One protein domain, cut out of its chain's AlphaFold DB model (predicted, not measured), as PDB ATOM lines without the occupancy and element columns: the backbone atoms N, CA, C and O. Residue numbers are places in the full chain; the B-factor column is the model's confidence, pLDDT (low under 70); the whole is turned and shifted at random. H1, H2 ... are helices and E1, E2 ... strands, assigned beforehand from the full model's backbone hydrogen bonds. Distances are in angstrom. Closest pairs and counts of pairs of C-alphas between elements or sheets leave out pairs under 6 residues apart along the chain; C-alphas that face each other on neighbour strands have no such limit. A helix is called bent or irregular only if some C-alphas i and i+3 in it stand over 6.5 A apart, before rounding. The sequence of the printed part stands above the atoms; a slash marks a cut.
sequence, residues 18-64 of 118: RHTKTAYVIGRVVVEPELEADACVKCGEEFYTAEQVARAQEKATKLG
ATOM      1  N   ARG A  18      53.536  56.877  12.395       90.50
ATOM      2  CA  ARG A  18      52.502  56.963  13.418       90.50
ATOM      3  C   ARG A  18      51.669  55.687  13.386       90.50
ATOM      4  O   ARG A  18      51.182  55.303  12.329       90.50
ATOM      5  N   HIS A  19      51.438  55.094  14.552       88.88
ATOM      6  CA  HIS A  19      50.454  54.024  14.690       88.88
ATOM      7  C   HIS A  19      49.050  54.599  14.708       88.88
ATOM      8  O   HIS A  19      48.740  55.500  15.496       88.88
ATOM      9  N   THR A  20      48.206  54.083  13.828       89.06
ATOM     10  CA  THR A  20      46.809  54.483  13.723       89.06
ATOM     11  C   THR A  20      45.941  53.278  13.391       89.06
ATOM     12  O   THR A  20      46.429  52.249  12.932       89.06
ATOM     13  N   LYS A  21      44.638  53.410  13.624       90.06
ATOM     14  CA  LYS A  21      43.645  52.534  13.006       90.06
ATOM     15  C   LYS A  21      43.164  53.205  11.730       90.06
ATOM     16  O   LYS A  21      42.871  54.401  11.746       90.06
ATOM     17  N   THR A  22      43.128  52.456  10.644       88.25
ATOM     18  CA  THR A  22      42.676  52.921   9.332       88.25
ATOM     19  C   THR A  22      41.818  51.844   8.680       88.25
ATOM     20  O   THR A  22      41.865  50.674   9.071       88.25
ATOM     21  N   ALA A  23      41.004  52.239   7.711       88.56
ATOM     22  CA  ALA A  23      40.190  51.302   6.960       88.56
ATOM     23  C   ALA A  23      41.044  50.631   5.876       88.56
ATOM     24  O   ALA A  23      41.601  51.306   5.015       88.56
ATOM     25  N   TYR A  24      41.093  49.299   5.866       86.94
ATOM     26  CA  TYR A  24      41.712  48.547   4.779       86.94
ATOM     27  C   TYR A  24      40.737  48.457   3.605       86.94
ATOM     28  O   TYR A  24      39.724  47.749   3.667       86.94
ATOM     29  N   VAL A  25      41.036  49.185   2.533       84.12
ATOM     30  CA  VAL A  25      40.167  49.308   1.358       84.12
ATOM     31  C   VAL A  25      40.778  48.570   0.170       84.12
ATOM     32  O   VAL A  25      41.936  48.781  -0.180       84.12
ATOM     33  N   ILE A  26      39.982  47.732  -0.496       80.06
ATOM     34  CA  ILE A  26      40.321  47.161  -1.805       80.06
ATOM     35  C   ILE A  26      39.389  47.793  -2.842       80.06
ATOM     36  O   ILE A  26      38.177  47.563  -2.846       80.06
ATOM     37  N   GLY A  27      39.950  48.620  -3.725       76.81
ATOM     38  CA  GLY A  27      39.177  49.381  -4.708       76.81
ATOM     39  C   GLY A  27      38.260  50.407  -4.034       76.81
ATOM     40  O   GLY A  27      38.732  51.413  -3.521       76.81
ATOM     41  N   ARG A  28      36.943  50.161  -4.053       77.44
ATOM     42  CA  ARG A  28      35.926  51.008  -3.389       77.44
ATOM     43  C   ARG A  28      35.283  50.345  -2.171       77.44
ATOM     44  O   ARG A  28      34.328  50.885  -1.623       77.44
ATOM     45  N   VAL A  29      35.755  49.163  -1.780       73.62
ATOM     46  CA  VAL A  29      35.126  48.375  -0.721       73.62
ATOM     47  C   VAL A  29      36.024  48.331   0.499       73.62
ATOM     48  O   VAL A  29      37.186  47.935   0.423       73.62
ATOM     49  N   VAL A  30      35.453  48.743   1.627       85.56
ATOM     50  CA  VAL A  30      36.070  48.628   2.945       85.56
ATOM     51  C   VAL A  30      36.023  47.160   3.355       85.56
ATOM     52  O   VAL A  30      34.952  46.606   3.589       85.56
ATOM     53  N   VAL A  31      37.187  46.522   3.397       85.94
ATOM     54  CA  VAL A  31      37.342  45.104   3.750       85.94
ATOM     55  C   VAL A  31      37.483  44.932   5.259       85.94
ATOM     56  O   VAL A  31      36.958  43.980   5.835       85.94
ATOM     57  N   GLU A  32      38.166  45.875   5.906       86.56
ATOM     58  CA  GLU A  32      38.230  46.008   7.358       86.56
ATOM     59  C   GLU A  32      38.097  47.495   7.713       86.56
ATOM     60  O   GLU A  32      38.917  48.282   7.249       86.56
ATOM     61  N   PRO A  33      37.099  47.911   8.508       84.19
ATOM     62  CA  PRO A  33      36.907  49.322   8.845       84.19
ATOM     63  C   PRO A  33      37.961  49.856   9.823       84.19
ATOM     64  O   PRO A  33      38.293  51.035   9.775       84.19
ATOM     65  N   GLU A  34      38.493  48.996  10.694       89.00
ATOM     66  CA  GLU A  34      39.480  49.369  11.707       89.00
ATOM     67  C   GLU A  34      40.618  48.343  11.742       89.00
ATOM     68  O   GLU A  34      40.562  47.336  12.453       89.00
ATOM     69  N   LEU A  35      41.672  48.600  10.970       88.25
ATOM     70  CA  LEU A  35      42.899  47.817  10.968       88.25
ATOM     71  C   LEU A  35      44.048  48.656  11.528       88.25
ATOM     72  O   LEU A  35      44.249  49.799  11.124       88.25
ATOM     73  N   GLU A  36      44.794  48.099  12.480       89.81
ATOM     74  CA  GLU A  36      46.010  48.745  12.979       89.81
ATOM     75  C   GLU A  36      47.055  48.803  11.864       89.81
ATOM     76  O   GLU A  36      47.375  47.773  11.271       89.81
ATOM     77  N   ALA A  37      47.584  49.993  11.604       89.38
ATOM     78  CA  ALA A  37      48.565  50.237  10.563       89.38
ATOM     79  C   ALA A  37      49.610  51.254  11.012       89.38
ATOM     80  O   ALA A  37      49.368  52.136  11.850       89.38
ATOM     81  N   ASP A  38      50.764  51.157  10.375       90.00
ATOM     82  CA  ASP A  38      51.842  52.122  10.493       90.00
ATOM     83  C   ASP A  38      51.711  53.108   9.346       90.00
ATOM     84  O   ASP A  38      51.986  52.763   8.202       90.00
ATOM     85  N   ALA A  39      51.285  54.332   9.636       89.25
ATOM     86  CA  ALA A  39      51.110  55.361   8.622       89.25
ATOM     87  C   ALA A  39      52.289  56.335   8.641       89.25
ATOM     88  O   ALA A  39      52.662  56.882   9.688       89.25
ATOM     89  N   CYS A  40      52.885  56.594   7.479       89.50
ATOM     90  CA  CYS A  40      53.893  57.637   7.369       89.50
ATOM     91  C   CYS A  40      53.245  59.021   7.369       89.50
ATOM     92  O   CYS A  40      52.485  59.360   6.468       89.50
ATOM     93  N   VAL A  41      53.645  59.881   8.308       90.12
ATOM     94  CA  VAL A  41      53.138  61.265   8.380       90.12
ATOM     95  C   VAL A  41      53.603  62.146   7.216       90.12
ATOM     96  O   VAL A  41      53.065  63.229   7.017       90.12
ATOM     97  N   LYS A  42      54.627  61.709   6.468       89.31
ATOM     98  CA  LYS A  42      55.218  62.467   5.358       89.31
ATOM     99  C   LYS A  42      54.630  62.079   4.000       89.31
ATOM    100  O   LYS A  42      54.287  62.968   3.234       89.31
ATOM    101  N   CYS A  43      54.565  60.783   3.683       86.12
ATOM    102  CA  CYS A  43      54.091  60.308   2.377       86.12
ATOM    103  C   CYS A  43      52.698  59.666   2.408       86.12
ATOM    104  O   CYS A  43      52.160  59.385   1.347       86.12
ATOM    105  N   GLY A  44      52.121  59.433   3.590       83.12
ATOM    106  CA  GLY A  44      50.793  58.833   3.734       83.12
ATOM    107  C   GLY A  44      50.741  57.319   3.525       83.12
ATOM    108  O   GLY A  44      49.665  56.750   3.631       83.12
ATOM    109  N   GLU A  45      51.876  56.669   3.254       83.75
ATOM    110  CA  GLU A  45      51.922  55.220   3.041       83.75
ATOM    111  C   GLU A  45      51.555  54.465   4.321       83.75
ATOM    112  O   GLU A  45      52.039  54.809   5.406       83.75
ATOM    113  N   GLU A  46      50.741  53.425   4.167       87.81
ATOM    114  CA  GLU A  46      50.268  52.566   5.247       87.81
ATOM    115  C   GLU A  46      50.950  51.199   5.163       87.81
ATOM    116  O   GLU A  46      50.951  50.545   4.120       87.81
ATOM    117  N   PHE A  47      51.520  50.743   6.274       86.56
ATOM    118  CA  PHE A  47      52.166  49.440   6.360       86.56
ATOM    119  C   PHE A  47      51.383  48.524   7.295       86.56
ATOM    120  O   PHE A  47      51.014  48.901   8.409       86.56
ATOM    121  N   TYR A  48      51.182  47.296   6.827       86.81
ATOM    122  CA  TYR A  48      50.444  46.242   7.510       86.81
ATOM    123  C   TYR A  48      51.339  45.016   7.679       86.81
ATOM    124  O   TYR A  48      52.228  44.756   6.863       86.81
ATOM    125  N   THR A  49      51.096  44.224   8.719       86.00
ATOM    126  CA  THR A  49      51.776  42.938   8.884       86.00
ATOM    127  C   THR A  49      51.244  41.911   7.886       86.00
ATOM    128  O   THR A  49      50.099  41.976   7.435       86.00
ATOM    129  N   ALA A  50      52.064  40.905   7.573       81.44
ATOM    130  CA  ALA A  50      51.656  39.814   6.689       81.44
ATOM    131  C   ALA A  50      50.380  39.102   7.187       81.44
ATOM    132  O   ALA A  50      49.501  38.774   6.393       81.44
ATOM    133  N   GLU A  51      50.239  38.923   8.504       84.50
ATOM    134  CA  GLU A  51      49.056  38.315   9.129       84.50
ATOM    135  C   GLU A  51      47.793  39.167   8.935       84.50
ATOM    136  O   GLU A  51      46.718  38.640   8.640       84.50
ATOM    137  N   GLN A  52      47.913  40.493   9.066       85.69
ATOM    138  CA  GLN A  52      46.807  41.424   8.839       85.69
ATOM    139  C   GLN A  52      46.346  41.397   7.380       85.69
ATOM    140  O   GLN A  52      45.142  41.323   7.121       85.69
ATOM    141  N   VAL A  53      47.295  41.389   6.439       83.50
ATOM    142  CA  VAL A  53      47.003  41.299   5.003       83.50
ATOM    143  C   VAL A  53      46.331  39.968   4.666       83.50
ATOM    144  O   VAL A  53      45.313  39.969   3.977       83.50
ATOM    145  N   ALA A  54      46.825  38.844   5.194       84.44
ATOM    146  CA  ALA A  54      46.225  37.529   4.963       84.44
ATOM    147  C   ALA A  54      44.764  37.469   5.449       84.44
ATOM    148  O   ALA A  54      43.877  37.026   4.716       84.44
ATOM    149  N   ARG A  55      44.481  37.999   6.648       87.38
ATOM    150  CA  ARG A  55      43.112  38.082   7.185       87.38
ATOM    151  C   ARG A  55      42.211  38.978   6.332       87.38
ATOM    152  O   ARG A  55      41.052  38.636   6.091       87.38
ATOM    153  N   ALA A  56      42.725  40.120   5.879       85.19
ATOM    154  CA  ALA A  56      41.983  41.022   5.005       85.19
ATOM    155  C   ALA A  56      41.683  40.365   3.647       85.19
ATOM    156  O   ALA A  56      40.564  40.468   3.153       85.19
ATOM    157  N   GLN A  57      42.626  39.617   3.071       82.19
ATOM    158  CA  GLN A  57      42.406  38.866   1.831       82.19
ATOM    159  C   GLN A  57      41.337  37.774   1.986       82.19
ATOM    160  O   GLN A  57      40.472  37.630   1.116       82.19
ATOM    161  N   GLU A  58      41.330  37.042   3.103       84.00
ATOM    162  CA  GLU A  58      40.284  36.052   3.383       84.00
ATOM    163  C   GLU A  58      38.901  36.718   3.489       84.00
ATOM    164  O   GLU A  58      37.927  36.248   2.892       84.00
ATOM    165  N   LYS A  59      38.809  37.861   4.184       83.88
ATOM    166  CA  LYS A  59      37.580  38.667   4.247       83.88
ATOM    167  C   LYS A  59      37.155  39.163   2.867       83.88
ATOM    168  O   LYS A  59      35.986  39.034   2.522       83.88
ATOM    169  N   ALA A  60      38.083  39.664   2.055       80.19
ATOM    170  CA  ALA A  60      37.787  40.133   0.704       80.19
ATOM    171  C   ALA A  60      37.245  39.011  -0.194       80.19
ATOM    172  O   ALA A  60      36.315  39.231  -0.971       80.19
ATOM    173  N   THR A  61      37.776  37.797  -0.037       76.69
ATOM    174  CA  THR A  61      37.290  36.595  -0.728       76.69
ATOM    175  C   THR A  61      35.869  36.246  -0.286       76.69
ATOM    176  O   THR A  61      35.000  36.030  -1.128       76.69
ATOM    177  N   LYS A  62      35.586  36.270   1.026       78.81
ATOM    178  CA  LYS A  62      34.228  36.058   1.570       78.81
ATOM    179  C   LYS A  62      33.234  37.131   1.118       78.81
ATOM    180  O   LYS A  62      32.067  36.824   0.904       78.81
ATOM    181  N   LEU A  63      33.698  38.367   0.944       74.31
ATOM    182  CA  LEU A  63      32.916  39.484   0.408       74.31
ATOM    183  C   LEU A  63      32.725  39.407  -1.118       74.31
ATOM    184  O   LEU A  63      32.058  40.268  -1.686       74.31
ATOM    185  N   GLY A  64      33.305  38.408  -1.795       69.00
ATOM    186  CA  GLY A  64      33.184  38.231  -3.243       69.00
ATOM    187  C   GLY A  64      33.904  39.303  -4.067       69.00
ATOM    188  O   GLY A  64      33.666  39.401  -5.269       69.00
TER     189      GLY A  64
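This is residues 18 to 64 of the 118 residues of an uncharacterized protein of Hadesarchaea archaeon B3_Hades (UniProt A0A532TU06). A bent two-stranded hairpin, E1 and E2, has a single helix, H1, packed along the half of it that ends in the tight turn, closer to E2 than to E1. Beyond the end of E2 the chain folds back in a loop, and its residues 46 to 47 pair with E2 before the helix begins. The printed part has 47 residues with two named strands and one named helix, in the order E1, E2, H1; the sheet has the order E1 - E2 and is antiparallel, and the class is mixed, helices and strands. The whole is compact, with a radius of gyration of the C-alphas of 10.9 A, and elongated in outline, spanning 34 by 22 by 14 A.

E1, residues 18 to 26, and E2, residues 29 to 40, are antiparallel neighbours and form a hairpin, with 149 degrees between their N-to-C directions. N 18 and O 39 are within hydrogen-bond range at 2.8 A, and so are N 26 and O 29 at 3.0 A, near the turn. Both strands bend: E1 by 67 degrees at residue 21 and E2 by 87 degrees at residue 34. The C-alphas of residues 21 and 36, which face each other, are 4.5 A apart. Outside the named strands, residues 46 to 47 pair antiparallel with residues 38 to 39 of E2. H1, residues 50 to 62, has 6 pairs of C-alphas within 8 A with E2; the closest are those of Val 31 and Ala 60, 5.8 A apart. With E1 it has 2 such pairs, and the closest C-alphas are those of Tyr 24 and Ala 56, 7.5 A apart. In H1 every O i to N i+4 pair is within hydrogen-bond range.

E1 runs from Arg 18, with its C-alpha at (52.502, 56.963, 13.418), to Ile 26 and measures 21.8 A from first to last C-alpha. E2, the longest strand with 12 residues, runs from Val 29, C-alpha at (35.126, 48.375, -0.721), to Cys 40 and measures 22.4 A. H1 runs from Ala 50 to Lys 62, C-alpha at (34.228, 36.058, 1.570), and measures 18.5 A.

The two C-alphas farthest apart are those of Lys 42 and Lys 62, at 33.9 A. The printed part runs from residue 18 to residue 64 without a cut. The link from E1 to E2 is tight, with 2 residues, and the link from E2 to H1 is short, with 9 residues. The mean pLDDT of the printed part is 84.7, and one printed residue, Gly 64, is under 70.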